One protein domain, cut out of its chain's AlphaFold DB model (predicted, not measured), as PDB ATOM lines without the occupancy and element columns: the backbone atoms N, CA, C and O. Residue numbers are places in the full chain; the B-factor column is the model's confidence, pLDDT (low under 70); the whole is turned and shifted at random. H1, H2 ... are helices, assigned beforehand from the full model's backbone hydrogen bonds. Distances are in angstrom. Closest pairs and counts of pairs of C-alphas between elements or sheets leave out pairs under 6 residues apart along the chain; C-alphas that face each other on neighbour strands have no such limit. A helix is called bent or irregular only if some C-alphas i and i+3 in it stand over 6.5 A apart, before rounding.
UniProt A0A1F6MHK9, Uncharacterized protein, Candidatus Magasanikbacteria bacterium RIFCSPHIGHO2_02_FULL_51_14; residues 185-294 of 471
ATOM      1  N   VAL A 185     253.050 210.514 214.975       84.62
ATOM      2  CA  VAL A 185     254.027 209.466 215.324       84.62
ATOM      3  C   VAL A 185     255.358 209.755 214.633       84.62
ATOM      4  O   VAL A 185     255.495 209.592 213.424       84.62
ATOM      5  N   ALA A 186     256.362 210.180 215.396       84.38
ATOM      6  CA  ALA A 186     257.664 210.550 214.839       84.38
ATOM      7  C   ALA A 186     258.530 209.353 214.413       84.38
ATOM      8  O   ALA A 186     259.350 209.498 213.514       84.38
ATOM      9  N   ASP A 187     258.368 208.194 215.053       88.44
ATOM     10  CA  ASP A 187     259.173 207.002 214.782       88.44
ATOM     11  C   ASP A 187     258.523 206.146 213.670       88.44
ATOM     12  O   ASP A 187     257.413 205.644 213.877       88.44
ATOM     13  N   PRO A 188     259.182 205.950 212.508       89.44
ATOM     14  CA  PRO A 188     258.685 205.090 211.433       89.44
ATOM     15  C   PRO A 188     258.388 203.657 211.872       89.44
ATOM     16  O   PRO A 188     257.394 203.088 211.422       89.44
ATOM     17  N   ASP A 189     259.217 203.077 212.747       90.12
ATOM     18  CA  ASP A 189     259.029 201.711 213.243       90.12
ATOM     19  C   ASP A 189     257.782 201.607 214.117       90.12
ATOM     20  O   ASP A 189     257.078 200.599 214.078       90.12
ATOM     21  N   VAL A 190     257.453 202.661 214.860       90.31
ATOM     22  CA  VAL A 190     256.197 202.715 215.611       90.31
ATOM     23  C   VAL A 190     255.029 202.951 214.658       90.31
ATOM     24  O   VAL A 190     254.046 202.216 214.720       90.31
ATOM     25  N   PHE A 191     255.134 203.922 213.741       91.19
ATOM     26  CA  PHE A 191     254.042 204.320 212.847       91.19
ATOM     27  C   PHE A 191     253.494 203.142 212.045       91.19
ATOM     28  O   PHE A 191     252.285 202.904 212.075       91.19
ATOM     29  N   VAL A 192     254.360 202.361 211.390       93.00
ATOM     30  CA  VAL A 192     253.928 201.226 210.553       93.00
ATOM     31  C   VAL A 192     253.244 200.111 211.345       93.00
ATOM     32  O   VAL A 192     252.616 199.244 210.743       93.00
ATOM     33  N   ASN A 193     253.343 200.126 212.675       93.44
ATOM     34  CA  ASN A 193     252.686 199.183 213.576       93.44
ATOM     35  C   ASN A 193     251.421 199.749 214.244       93.44
ATOM     36  O   ASN A 193     250.780 199.036 215.008       93.44
ATOM     37  N   THR A 194     251.033 200.993 213.956       93.25
ATOM     38  CA  THR A 194     249.763 201.586 214.416       93.25
ATOM     39  C   THR A 194     248.604 201.262 213.471       93.25
ATOM     40  O   THR A 194     248.831 200.899 212.317       93.25
ATOM     41  N   LEU A 195     247.350 201.446 213.907       93.69
ATOM     42  CA  LEU A 195     246.180 201.264 213.034       93.69
ATOM     43  C   LEU A 195     246.251 202.116 211.740       93.69
ATOM     44  O   LEU A 195     246.115 201.524 210.664       93.69
ATOM     45  N   PRO A 196     246.519 203.441 211.779       91.88
ATOM     46  CA  PRO A 196     246.713 204.227 210.557       91.88
ATOM     47  C   PRO A 196     247.841 203.689 209.666       91.88
ATOM     48  O   PRO A 196     247.678 203.622 208.448       91.88
ATOM     49  N   GLY A 197     248.954 203.242 210.259       91.44
ATOM     50  CA  GLY A 197     250.071 202.646 209.522       91.44
ATOM     51  C   GLY A 197     249.720 201.322 208.842       91.44
ATOM     52  O   GLY A 197     250.068 201.119 207.680       91.44
ATOM     53  N   LEU A 198     248.977 200.437 209.514       93.31
ATOM     54  CA  LEU A 198     248.499 199.183 208.925       93.31
ATOM     55  C   LEU A 198     247.509 199.428 207.782       93.31
ATOM     56  O   LEU A 198     247.613 198.790 206.734       93.31
ATOM     57  N   VAL A 199     246.576 200.372 207.945       92.38
ATOM     58  CA  VAL A 199     245.641 200.760 206.876       92.38
ATOM     59  C   VAL A 199     246.395 201.359 205.688       92.38
ATOM     60  O   VAL A 199     246.146 200.960 204.551       92.38
ATOM     61  N   ALA A 200     247.369 202.241 205.928       89.62
ATOM     62  CA  ALA A 200     248.218 202.798 204.877       89.62
ATOM     63  C   ALA A 200     249.043 201.715 204.155       89.62
ATOM     64  O   ALA A 200     249.143 201.739 202.928       89.62
ATOM     65  N   ALA A 201     249.569 200.724 204.882       91.81
ATOM     66  CA  ALA A 201     250.291 199.591 204.303       91.81
ATOM     67  C   ALA A 201     249.392 198.748 203.379       91.81
ATOM     68  O   ALA A 201     249.812 198.372 202.282       91.81
ATOM     69  N   LEU A 202     248.140 198.498 203.781       92.69
ATOM     70  CA  LEU A 202     247.150 197.821 202.939       92.69
ATOM     71  C   LEU A 202     246.769 198.663 201.713       92.69
ATOM     72  O   LEU A 202     246.709 198.121 200.606       92.69
ATOM     73  N   LYS A 203     246.551 199.980 201.883       88.94
ATOM     74  CA  LYS A 203     246.295 200.913 200.767       88.94
ATOM     75  C   LYS A 203     247.437 200.858 199.747       88.94
ATOM     76  O   LYS A 203     247.162 200.727 198.553       88.94
ATOM     77  N   ASP A 204     248.690 200.897 200.197       87.00
ATOM     78  CA  ASP A 204     249.849 200.821 199.307       87.00
ATOM     79  C   ASP A 204     249.936 199.471 198.575       87.00
ATOM     80  O   ASP A 204     249.992 199.453 197.345       87.00
ATOM     81  N   GLU A 205     249.891 198.333 199.276       91.81
ATOM     82  CA  GLU A 205     250.040 197.017 198.634       91.81
ATOM     83  C   GLU A 205     248.937 196.720 197.614       91.81
ATOM     84  O   GLU A 205     249.241 196.332 196.480       91.81
ATOM     85  N   PHE A 206     247.669 196.944 197.959       90.88
ATOM     86  CA  PHE A 206     246.584 196.731 197.000       90.88
ATOM     87  C   PHE A 206     246.614 197.757 195.860       90.88
ATOM     88  O   PHE A 206     246.306 197.407 194.718       90.88
ATOM     89  N   GLY A 207     247.079 198.983 196.119       85.94
ATOM     90  CA  GLY A 207     247.358 199.976 195.080       85.94
ATOM     91  C   GLY A 207     248.440 199.513 194.096       85.94
ATOM     92  O   GLY A 207     248.267 199.638 192.881       85.94
ATOM     93  N   GLN A 208     249.528 198.908 194.584       85.62
ATOM     94  CA  GLN A 208     250.581 198.337 193.735       85.62
ATOM     95  C   GLN A 208     250.078 197.151 192.914       85.62
ATOM     96  O   GLN A 208     250.384 197.043 191.725       85.62
ATOM     97  N   GLN A 209     249.287 196.262 193.515       89.69
ATOM     98  CA  GLN A 209     248.666 195.156 192.785       89.69
ATOM     99  C   GLN A 209     247.745 195.662 191.671       89.69
ATOM    100  O   GLN A 209     247.851 195.183 190.542       89.69
ATOM    101  N   CYS A 210     246.926 196.679 191.958       85.19
ATOM    102  CA  CYS A 210     246.088 197.339 190.963       85.19
ATOM    103  C   CYS A 210     246.923 197.913 189.813       85.19
ATOM    104  O   CYS A 210     246.642 197.632 188.648       85.19
ATOM    105  N   ARG A 211     248.003 198.646 190.122       80.50
ATOM    106  CA  ARG A 211     248.923 199.199 189.114       80.50
ATOM    107  C   ARG A 211     249.544 198.117 188.233       80.50
ATOM    108  O   ARG A 211     249.548 198.275 187.014       80.50
ATOM    109  N   ARG A 212     250.032 197.020 188.822       85.75
ATOM    110  CA  ARG A 212     250.580 195.876 188.070       85.75
ATOM    111  C   ARG A 212     249.527 195.272 187.141       85.75
ATOM    112  O   ARG A 212     249.793 195.086 185.958       85.75
ATOM    113  N   GLU A 213     248.311 195.044 187.635       86.25
ATOM    114  CA  GLU A 213     247.233 194.481 186.816       86.25
ATOM    115  C   GLU A 213     246.800 195.440 185.691       86.25
ATOM    116  O   GLU A 213     246.546 194.991 184.574       86.25
ATOM    117  N   ILE A 214     246.791 196.757 185.930       74.88
ATOM    118  CA  ILE A 214     246.548 197.776 184.896       74.88
ATOM    119  C   ILE A 214     247.657 197.773 183.836       74.88
ATOM    120  O   ILE A 214     247.356 197.891 182.649       74.88
ATOM    121  N   GLN A 215     248.926 197.627 184.226       77.06
ATOM    122  CA  GLN A 215     250.047 197.536 183.282       77.06
ATOM    123  C   GLN A 215     249.952 196.286 182.398       77.06
ATOM    124  O   GLN A 215     250.271 196.345 181.212       77.06
ATOM    125  N   GLU A 216     249.492 195.166 182.956       87.06
ATOM    126  CA  GLU A 216     249.358 193.897 182.236       87.06
ATOM    127  C   GLU A 216     248.105 193.829 181.351       87.06
ATOM    128  O   GLU A 216     248.154 193.283 180.248       87.06
ATOM    129  N   LYS A 217     246.969 194.339 181.840       85.62
ATOM    130  CA  LYS A 217     245.639 194.116 181.237       85.62
ATOM    131  C   LYS A 217     245.006 195.368 180.638       85.62
ATOM    132  O   LYS A 217     243.979 195.265 179.970       85.62
ATOM    133  N   GLY A 218     245.608 196.532 180.854       68.69
ATOM    134  CA  GLY A 218     245.029 197.827 180.523       68.69
ATOM    135  C   GLY A 218     244.100 198.359 181.618       68.69
ATOM    136  O   GLY A 218     243.602 197.632 182.478       68.69
ATOM    137  N   PHE A 219     243.869 199.670 181.585       73.62
ATOM    138  CA  PHE A 219     243.000 200.356 182.536       73.62
ATOM    139  C   PHE A 219     241.530 199.950 182.364       73.62
ATOM    140  O   PHE A 219     241.008 199.946 181.249       73.62
ATOM    141  N   SER A 220     240.832 199.698 183.476       70.31
ATOM    142  CA  SER A 220     239.367 199.664 183.494       70.31
ATOM    143  C   SER A 220     238.805 200.119 184.850       70.31
ATOM    144  O   SER A 220     239.390 199.794 185.887       70.31
ATOM    145  N   PRO A 221     237.640 200.795 184.879       70.25
ATOM    146  CA  PRO A 221     236.958 201.144 186.131       70.25
ATOM    147  C   PRO A 221     236.619 199.924 187.004       70.25
ATOM    148  O   PRO A 221     236.644 200.000 188.227       70.25
ATOM    149  N   ALA A 222     236.365 198.766 186.386       78.12
ATOM    150  CA  ALA A 222     236.096 197.524 187.107       78.12
ATOM    151  C   ALA A 222     237.317 197.012 187.893       78.12
ATOM    152  O   ALA A 222     237.152 196.437 188.967       78.12
ATOM    153  N   LEU A 223     238.540 197.225 187.387       75.25
ATOM    154  CA  LEU A 223     239.767 196.887 188.119       75.25
ATOM    155  C   LEU A 223     239.956 197.783 189.341       75.25
ATOM    156  O   LEU A 223     240.318 197.289 190.405       75.25
ATOM    157  N   LEU A 224     239.673 199.075 189.196       77.12
ATOM    158  CA  LEU A 224     239.705 200.031 190.294       77.12
ATOM    159  C   LEU A 224     238.722 199.621 191.410       77.12
ATOM    160  O   LEU A 224     239.147 199.359 192.534       77.12
ATOM    161  N   ALA A 225     237.449 199.401 191.064       81.25
ATOM    162  CA  ALA A 225     236.421 198.955 192.010       81.25
ATOM    163  C   ALA A 225     236.726 197.584 192.649       81.25
ATOM    164  O   ALA A 225     236.432 197.353 193.821       81.25
ATOM    165  N   LYS A 226     237.340 196.653 191.902       87.94
ATOM    166  CA  LYS A 226     237.791 195.359 192.440       87.94
ATOM    167  C   LYS A 226     238.786 195.559 193.585       87.94
ATOM    168  O   LYS A 226     238.596 194.974 194.647       87.94
ATOM    169  N   TYR A 227     239.844 196.338 193.364       87.81
ATOM    170  CA  TYR A 227     240.890 196.531 194.372       87.81
ATOM    171  C   TYR A 227     240.421 197.368 195.557       87.81
ATOM    172  O   TYR A 227     240.843 197.098 196.677       87.81
ATOM    173  N   GLU A 228     239.498 198.296 195.324       84.88
ATOM    174  CA  GLU A 228     238.822 199.039 196.383       84.88
ATOM    175  C   GLU A 228     238.050 198.098 197.326       84.88
ATOM    176  O   GLU A 228     238.270 198.080 198.536       84.88
ATOM    177  N   ASN A 229     237.236 197.199 196.764       89.12
ATOM    178  CA  ASN A 229     236.487 196.214 197.546       89.12
ATOM    179  C   ASN A 229     237.391 195.212 198.282       89.12
ATOM    180  O   ASN A 229     237.132 194.883 199.439       89.12
ATOM    181  N   VAL A 230     238.453 194.724 197.630       91.50
ATOM    182  CA  VAL A 230     239.423 193.810 198.261       91.50
ATOM    183  C   VAL A 230     240.106 194.492 199.444       91.50
ATOM    184  O   VAL A 230     240.198 193.907 200.524       91.50
ATOM    185  N   ARG A 231     240.536 195.742 199.264       92.00
ATOM    186  CA  ARG A 231     241.171 196.544 200.306       92.00
ATOM    187  C   ARG A 231     240.248 196.774 201.497       92.00
ATOM    188  O   ARG A 231     240.650 196.511 202.627       92.00
ATOM    189  N   ASN A 232     239.020 197.225 201.265       92.75
ATOM    190  CA  ASN A 232     238.100 197.535 202.358       92.75
ATOM    191  C   ASN A 232     237.656 196.268 203.101       92.75
ATOM    192  O   ASN A 232     237.561 196.279 204.328       92.75
ATOM    193  N   SER A 233     237.501 195.144 202.393       94.06
ATOM    194  CA  SER A 233     237.293 193.838 203.029       94.06
ATOM    195  C   SER A 233     238.475 193.437 203.918       94.06
ATOM    196  O   SER A 233     238.265 192.998 205.044       94.06
ATOM    197  N   ALA A 234     239.711 193.624 203.448       94.75
ATOM    198  CA  ALA A 234     240.915 193.353 204.233       94.75
ATOM    199  C   ALA A 234     241.019 194.241 205.487       94.75
ATOM    200  O   ALA A 234     241.433 193.770 206.548       94.75
ATOM    201  N   ILE A 235     240.612 195.511 205.395       95.44
ATOM    202  CA  ILE A 235     240.564 196.412 206.554       95.44
ATOM    203  C   ILE A 235     239.469 195.970 207.539       95.44
ATOM    204  O   ILE A 235     239.715 195.972 208.742       95.44
ATOM    205  N   PHE A 236     238.298 195.517 207.076       96.31
ATOM    206  CA  PHE A 236     237.268 194.939 207.956       96.31
ATOM    207  C   PHE A 236     237.784 193.705 208.708       96.31
ATOM    208  O   PHE A 236     237.526 193.564 209.904       96.31
ATOM    209  N   ASP A 237     238.547 192.835 208.043       95.56
ATOM    210  CA  ASP A 237     239.175 191.675 208.685       95.56
ATOM    211  C   ASP A 237     240.193 192.099 209.756       95.56
ATOM    212  O   ASP A 237     240.200 191.536 210.854       95.56
ATOM    213  N   LEU A 238     240.995 193.139 209.490       96.12
ATOM    214  CA  LEU A 238     241.884 193.741 210.486       96.12
ATOM    215  C   LEU A 238     241.098 194.300 211.685       96.12
ATOM    216  O   LEU A 238     241.435 193.995 212.828       96.12
ATOM    217  N   LEU A 239     240.033 195.073 211.451       96.69
ATOM    218  CA  LEU A 239     239.202 195.650 212.515       96.69
ATOM    219  C   LEU A 239     238.507 194.568 213.355       96.69
ATOM    220  O   LEU A 239     238.453 194.685 214.579       96.69
ATOM    221  N   ASN A 240     238.044 193.480 212.736       96.56
ATOM    222  CA  ASN A 240     237.516 192.323 213.465       96.56
ATOM    223  C   ASN A 240     238.593 191.662 214.338       96.56
ATOM    224  O   ASN A 240     238.323 191.372 215.501       96.56
ATOM    225  N   ALA A 241     239.818 191.486 213.834       95.38
ATOM    226  CA  ALA A 241     240.917 190.931 214.627       95.38
ATOM    227  C   ALA A 241     241.294 191.830 215.820       95.38
ATOM    228  O   ALA A 241     241.548 191.324 216.915       95.38
ATOM    229  N   LEU A 242     241.277 193.155 215.636       95.50
ATOM    230  CA  LEU A 242     241.469 194.132 216.715       95.50
ATOM    231  C   LEU A 242     240.335 194.063 217.746       95.50
ATOM    232  O   LEU A 242     240.593 194.100 218.950       95.50
ATOM    233  N   ASN A 243     239.085 193.926 217.295       95.25
ATOM    234  CA  ASN A 243     237.937 193.738 218.179       95.25
ATOM    235  C   ASN A 243     238.068 192.458 219.007       95.25
ATOM    236  O   ASN A 243     237.886 192.495 220.224       95.25
ATOM    237  N   ASP A 244     238.434 191.349 218.373       93.25
ATOM    238  CA  ASP A 244     238.646 190.071 219.047       93.25
ATOM    239  C   ASP A 244     239.808 190.143 220.047       93.25
ATOM    240  O   ASP A 244     239.743 189.568 221.132       93.25
ATOM    241  N   GLU A 245     240.874 190.880 219.735       93.06
ATOM    242  CA  GLU A 245     241.957 191.152 220.684       93.06
ATOM    243  C   GLU A 245     241.450 191.938 221.902       93.06
ATOM    244  O   GLU A 245     241.623 191.476 223.028       93.06
ATOM    245  N   LYS A 246     240.725 193.045 221.697       92.69
ATOM    246  CA  LYS A 246     240.131 193.863 222.775       92.69
ATOM    247  C   LYS A 246     239.114 193.097 223.628       92.69
ATOM    248  O   LYS A 246     238.911 193.380 224.810       92.69
ATOM    249  N   MET A 247     238.431 192.124 223.028       90.00
ATOM    250  CA  MET A 247     237.525 191.210 223.720       90.00
ATOM    251  C   MET A 247     238.263 190.299 224.712       90.00
ATOM    252  O   MET A 247     237.707 189.989 225.769       90.00
ATOM    253  N   HIS A 248     239.485 189.875 224.376       88.88
ATOM    254  CA  HIS A 248     240.323 189.001 225.200       88.88
ATOM    255  C   HIS A 248     241.203 189.766 226.191       88.88
ATOM    256  O   HIS A 248     241.390 189.301 227.316       88.88
ATOM    257  N   ASP A 249     241.701 190.932 225.791       89.69
ATOM    258  CA  ASP A 249     242.542 191.819 226.583       89.69
ATOM    259  C   ASP A 249     241.936 193.228 226.585       89.69
ATOM    260  O   ASP A 249     242.047 193.987 225.625       89.69
ATOM    261  N   VAL A 250     241.270 193.580 227.686       86.06
ATOM    262  CA  VAL A 250     240.588 194.875 227.833       86.06
ATOM    263  C   VAL A 250     241.585 196.044 227.824       86.06
ATOM    264  O   VAL A 250     241.212 197.157 227.441       86.06
ATOM    265  N   GLU A 251     242.845 195.794 228.192       88.94
ATOM    266  CA  GLU A 251     243.923 196.790 228.204       88.94
ATOM    267  C   GLU A 251     244.563 196.993 226.822       88.94
ATOM    268  O   GLU A 251     245.387 197.891 226.665       88.94
ATOM    269  N   PHE A 252     244.168 196.216 225.805       89.50
ATOM    270  CA  PHE A 252     244.659 196.392 224.440       89.50
ATOM    271  C   PHE A 252     244.363 197.801 223.915       89.50
ATOM    272  O   PHE A 252     243.200 198.195 223.830       89.50
ATOM    273  N   ASP A 253     245.398 198.543 223.536       87.12
ATOM    274  CA  ASP A 253     245.276 199.901 223.006       87.12
ATOM    275  C   ASP A 253     245.478 199.905 221.489       87.12
ATOM    276  O   ASP A 253     246.590 199.703 220.999       87.12
ATOM    277  N   ILE A 254     244.406 200.170 220.736       88.81
ATOM    278  CA  ILE A 254     244.499 200.277 219.272       88.81
ATOM    279  C   ILE A 254     245.123 201.595 218.794       88.81
ATOM    280  O   ILE A 254     245.393 201.746 217.602       88.81
ATOM    281  N   GLY A 255     245.357 202.545 219.703       81.81
ATOM    282  CA  GLY A 255     246.144 203.749 219.448       81.81
ATOM    283  C   GLY A 255     247.656 203.525 219.508       81.81
ATOM    284  O   GLY A 255     248.402 204.414 219.096       81.81
ATOM    285  N   GLY A 256     248.102 202.365 219.998       84.31
ATOM    286  CA  GLY A 256     249.508 201.982 220.099       84.31
ATOM    287  C   GLY A 256     249.964 201.012 219.006       84.31
ATOM    288  O   GLY A 256     249.419 200.967 217.903       84.31
ATOM    289  N   ASP A 257     250.995 200.231 219.332       85.12
ATOM    290  CA  ASP A 257     251.456 199.118 218.502       85.12
ATOM    291  C   ASP A 257     250.413 197.991 218.517       85.12
ATOM    292  O   ASP A 257     250.166 197.343 219.539       85.12
ATOM    293  N   VAL A 258     249.808 197.754 217.357       90.69
ATOM    294  CA  VAL A 258     248.797 196.720 217.141       90.69
ATOM    295  C   VAL A 258     249.343 195.503 216.392       90.69
ATOM    296  O   VAL A 258     248.581 194.604 216.045       90.69
ATOM    297  N   SER A 259     250.657 195.404 216.176       85.12
ATOM    298  CA  SER A 259     251.279 194.339 215.370       85.12
ATOM    299  C   SER A 259     250.997 192.924 215.876       85.12
ATOM    300  O   SER A 259     250.937 191.970 215.098       85.12
ATOM    301  N   ARG A 260     250.724 192.774 217.177       86.81
ATOM    302  CA  ARG A 260     250.373 191.482 217.786       86.81
ATOM    303  C   ARG A 260     249.124 190.829 217.181       86.81
ATOM    304  O   ARG A 260     248.979 189.614 217.296       86.81
ATOM    305  N   VAL A 261     248.236 191.586 216.519       90.69
ATOM    306  CA  VAL A 261     247.055 190.994 215.862       90.69
ATOM    307  C   VAL A 261     247.364 190.358 214.508       90.69
ATOM    308  O   VAL A 261     246.549 189.585 214.010       90.69
ATOM    309  N   GLU A 262     248.541 190.597 213.922       89.12
ATOM    310  CA  GLU A 262     248.911 190.073 212.598       89.12
ATOM    311  C   GLU A 262     248.953 188.550 212.530       89.12
ATOM    312  O   GLU A 262     248.663 187.964 211.488       89.12
ATOM    313  N   GLU A 263     249.292 187.891 213.637       86.00
ATOM    314  CA  GLU A 263     249.320 186.427 213.708       86.00
ATOM    315  C   GLU A 263     247.921 185.803 213.641       86.00
ATOM    316  O   GLU A 263     247.797 184.611 213.362       86.00
ATOM    317  N   ARG A 264     246.871 186.603 213.867       86.00
ATOM    318  CA  ARG A 264     245.465 186.184 213.781       86.00
ATOM    319  C   ARG A 264     244.862 186.392 212.393       86.00
ATOM    320  O   ARG A 264     243.760 185.914 212.135       86.00
ATOM    321  N   LEU A 265     245.559 187.109 211.514       91.94
ATOM    322  CA  LEU A 265     245.091 187.409 210.166       91.94
ATOM    323  C   LEU A 265     245.345 186.229 209.223       91.94
ATOM    324  O   LEU A 265     246.193 185.368 209.470       91.94
ATOM    325  N   SER A 266     244.615 186.201 208.106       92.31
ATOM    326  CA  SER A 266     244.868 185.225 207.047       92.31
ATOM    327  C   SER A 266     246.293 185.374 206.500       92.31
ATOM    328  O   SER A 266     246.881 186.455 206.532       92.31
ATOM    329  N   GLU A 267     246.863 184.290 205.967       93.88
ATOM    330  CA  GLU A 267     248.217 184.324 205.403       93.88
ATOM    331  C   GLU A 267     248.347 185.363 204.277       93.88
ATOM    332  O   GLU A 267     249.356 186.059 204.187       93.88
ATOM    333  N   GLU A 268     247.314 185.492 203.446       91.75
ATOM    334  CA  GLU A 268     247.250 186.488 202.377       91.75
ATOM    335  C   GLU A 268     247.286 187.915 202.934       91.75
ATOM    336  O   GLU A 268     248.123 188.716 202.516       91.75
ATOM    337  N   LEU A 269     246.444 188.209 203.929       93.31
ATOM    338  CA  LEU A 269     246.378 189.530 204.543       93.31
ATOM    339  C   LEU A 269     247.671 189.876 205.287       93.31
ATOM    340  O   LEU A 269     248.207 190.972 205.133       93.31
ATOM    341  N   ARG A 270     248.226 188.921 206.035       94.31
ATOM    342  CA  ARG A 270     249.503 189.092 206.733       94.31
ATOM    343  C   ARG A 270     250.640 189.395 205.758       94.31
ATOM    344  O   ARG A 270     251.442 190.287 206.021       94.31
ATOM    345  N   ARG A 271     250.714 188.690 204.622       94.25
ATOM    346  CA  ARG A 271     251.708 188.978 203.573       94.25
ATOM    347  C   ARG A 271     251.521 190.379 202.997       94.25
ATOM    348  O   ARG A 271     252.512 191.088 202.845       94.25
ATOM    349  N   ALA A 272     250.281 190.789 202.728       93.88
ATOM    350  CA  ALA A 272     249.998 192.127 202.218       93.88
ATOM    351  C   ALA A 272     250.450 193.227 203.195       93.88
ATOM    352  O   ALA A 272     251.089 194.192 202.779       93.88
ATOM    353  N   ILE A 273     250.200 193.041 204.497       94.19
ATOM    354  CA  ILE A 273     250.675 193.949 205.550       94.19
ATOM    355  C   ILE A 273     252.203 194.005 205.583       94.19
ATOM    356  O   ILE A 273     252.760 195.096 205.583       94.19
ATOM    357  N   ILE A 274     252.893 192.860 205.589       93.56
ATOM    358  CA  ILE A 274     254.364 192.814 205.657       93.56
ATOM    359  C   ILE A 274     254.996 193.561 204.473       93.56
ATOM    360  O   ILE A 274     255.893 194.385 204.669       93.56
ATOM    361  N   GLU A 275     254.518 193.305 203.253       93.38
ATOM    362  CA  GLU A 275     255.031 193.966 202.048       93.38
ATOM    363  C   GLU A 275     254.705 195.466 202.029       93.38
ATOM    364  O   GLU A 275     255.570 196.282 201.696       93.38
ATOM    365  N   GLY A 276     253.492 195.840 202.445       92.19
ATOM    366  CA  GLY A 276     253.074 197.233 202.577       92.19
ATOM    367  C   GLY A 276     253.905 197.999 203.609       92.19
ATOM    368  O   GLY A 276     254.427 199.066 203.301       92.19
ATOM    369  N   LYS A 277     254.117 197.436 204.806       93.75
ATOM    370  CA  LYS A 277     254.924 198.053 205.874       93.75
ATOM    371  C   LYS A 277     256.345 198.344 205.434       93.75
ATOM    372  O   LYS A 277     256.870 199.407 205.748       93.75
ATOM    373  N   LYS A 278     256.971 197.405 204.720       92.19
ATOM    374  CA  LYS A 278     258.348 197.561 204.248       92.19
ATOM    375  C   LYS A 278     258.497 198.820 203.390       92.19
ATOM    376  O   LYS A 278     259.397 199.614 203.633       92.19
ATOM    377  N   ARG A 279     257.597 199.018 202.423       87.94
ATOM    378  CA  ARG A 279     257.616 200.194 201.538       87.94
ATOM    379  C   ARG A 279     257.150 201.459 202.246       87.94
ATOM    380  O   ARG A 279     257.738 202.522 202.053       87.94
ATOM    381  N   LEU A 280     256.127 201.341 203.090       89.38
ATOM    382  CA  LEU A 280     255.612 202.459 203.869       89.38
ATOM    383  C   LEU A 280     256.678 203.011 204.814       89.38
ATOM    384  O   LEU A 280     256.796 204.223 204.907       89.38
ATOM    385  N   LYS A 281     257.484 202.158 205.456       91.62
ATOM    386  CA  LYS A 281     258.569 202.589 206.346       91.62
ATOM    387  C   LYS A 281     259.573 203.485 205.618       91.62
ATOM    388  O   LYS A 281     259.804 204.607 206.055       91.62
ATOM    389  N   GLU A 282     260.109 203.020 204.489       87.88
ATOM    390  CA  GLU A 282     261.067 203.785 203.669       87.88
ATOM    391  C   GLU A 282     260.464 205.120 203.196       87.88
ATOM    392  O   GLU A 282     261.114 206.170 203.204       87.88
ATOM    393  N   SER A 283     259.186 205.092 202.817       85.62
ATOM    394  CA  SER A 283     258.487 206.286 202.346       85.62
ATOM    395  C   SER A 283     258.169 207.262 203.483       85.62
ATOM    396  O   SER A 283     258.245 208.471 203.296       85.62
ATOM    397  N   TYR A 284     257.869 206.755 204.681       88.38
ATOM    398  CA  TYR A 284     257.606 207.555 205.875       88.38
ATOM    399  C   TYR A 284     258.881 208.210 206.416       88.38
ATOM    400  O   TYR A 284     258.848 209.364 206.832       88.38
ATOM    401  N   GLU A 285     260.014 207.507 206.365       90.56
ATOM    402  CA  GLU A 285     261.339 208.072 206.659       90.56
ATOM    403  C   GLU A 285     261.669 209.242 205.726       90.56
ATOM    404  O   GLU A 285     262.115 210.296 206.185       90.56
ATOM    405  N   THR A 286     261.399 209.074 204.428       88.31
ATOM    406  CA  THR A 286     261.579 210.132 203.425       88.31
ATOM    407  C   THR A 286     260.651 211.312 203.717       88.31
ATOM    408  O   THR A 286     261.117 212.436 203.873       88.31
ATOM    409  N   PHE A 287     259.357 211.044 203.922       89.06
ATOM    410  CA  PHE A 287     258.370 212.058 204.285       89.06
ATOM    411  C   PHE A 287     258.767 212.854 205.531       89.06
ATOM    412  O   PHE A 287     258.672 214.074 205.526       89.06
ATOM    413  N   LEU A 288     259.218 212.198 206.604       90.19
ATOM    414  CA  LEU A 288     259.625 212.874 207.840       90.19
ATOM    415  C   LEU A 288     260.748 213.879 207.601       90.19
ATOM    416  O   LEU A 288     260.725 214.974 208.170       90.19
ATOM    417  N   LYS A 289     261.728 213.503 206.777       90.06
ATOM    418  CA  LYS A 289     262.824 214.388 206.395       90.06
ATOM    419  C   LYS A 289     262.284 215.578 205.598       90.06
ATOM    420  O   LYS A 289     262.452 216.715 206.038       90.06
ATOM    421  N   ASP A 290     261.561 215.305 204.516       88.69
ATOM    422  CA  ASP A 290     260.997 216.316 203.615       88.69
ATOM    423  C   ASP A 290     260.066 217.286 204.371       88.69
ATOM    424  O   ASP A 290     260.131 218.501 204.206       88.69
ATOM    425  N   PHE A 291     259.220 216.771 205.267       89.06
ATOM    426  CA  PHE A 291     258.249 217.547 206.048       89.06
ATOM    427  C   PHE A 291     258.900 218.383 207.161       89.06
ATOM    428  O   PHE A 291     258.374 219.426 207.575       89.06
ATOM    429  N   THR A 292     260.052 217.935 207.667       89.56
ATOM    430  CA  THR A 292     260.860 218.705 208.621       89.56
ATOM    431  C   THR A 292     261.589 219.849 207.922       89.56
ATOM    432  O   THR A 292     261.664 220.943 208.478       89.56
ATOM    433  N   GLU A 293     262.091 219.607 206.709       89.94
ATOM    434  CA  GLU A 293     262.787 220.592 205.868       89.94
ATOM    435  C   GLU A 293     261.818 221.534 205.126       89.94
ATOM    436  O   GLU A 293     262.231 222.595 204.656       89.94
ATOM    437  N   ALA A 294     260.527 221.182 205.065       89.69
ATOM    438  CA  ALA A 294     259.489 221.971 204.419       89.69
ATOM    439  C   ALA A 294     259.406 223.400 204.971       89.69
ATOM    440  O   ALA A 294     259.462 223.653 206.179       89.69
TER     441      ALA A 294
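This is residues 185 to 294 of the 471 residues of an uncharacterized protein of Candidatus Magasanikbacteria bacterium RIFCSPHIGHO2_02_FULL_51_14 (UniProt A0A1F6MHK9). What is the shape? H2 and H3 make a long helical hairpin, and the long helix H5 crosses it about perpendicular, packing on H2 and passing beyond it, so that its last residues, 289 to 293, stick out with Ala 294. Two short helices complete it: H1 packs on H5, and H4 packs on H3 just before the chain enters H5. What is it made of? The 110 printed residues include five named helices, H1 to H5 in that order, and no named strand, and the class is all helix. How large is it? It is only just compact, close to loose, with a radius of gyration of the C-alphas of 15.3 A, and flat, spanning 48 by 39 by 19 A.

Where are the first helices? H1 holds residues 188 to 191, beginning at C-alpha 188 (258.685, 205.090, 211.433). H2 holds residues 195 to 217 and is 32.6 A long; H3, residues 221 to 248, is the longest helix by residues, at 41.1 A. Where are the last two? H4 holds residues 259 to 264 and is irregular, but only just: C-alphas 260 and 263 are 6.6 A apart. H5 holds residues 267 to 293, measures 39.1 A, has a kink of 30 degrees near residue 280 and ends at C-alpha 293 (262.787, 220.592, 205.868).

What does H1 meet? H1 touches residues 281 to 285 of H5, the closest C-alphas being those of Pro 188 and Lys 281, 5.7 A apart, and it is apart from H3 and H4. How do H2 and H3 stand? This hairpin has a shallow tilt of 26 degrees, opposite ways; H3 touches H2 with residues 223 to 235 alone, closest at the C-alphas of Cys 210 and Tyr 227, 6.3 A. What is about perpendicular? H5 touches H2 about perpendicular, at 75 degrees, with residues 272 to 280 alone, and H2 touches H5 with residues 197 to 206 alone, the closest C-alphas being those of Ala 201 and Gly 276, 4.0 A apart; H4 touches H3, with residues 238 to 245 of H3 alone, about perpendicular at 81 degrees, the closest C-alphas being those of Ala 241 and Val 261, 6.3 A apart. Do the backbones follow? In H2 and H3 every O i to N i+4 pair is within hydrogen-bond range; H5 has 22 of 23, H4 has 0 of 2 but 2 of 3 O i to N i+3 pairs, and H1 is too short for an O i to N i+4 pair.

How far does it reach? The two C-alphas farthest apart are those of Gly 218 and Glu 251, 47.7 A. Is it unbroken? The printed part has no cut; the H3 to H4 link, 10 residues, is short, and the others are tight. Where is confidence low? The mean pLDDT of the printed part is 88.9, and residue 218 is under 70.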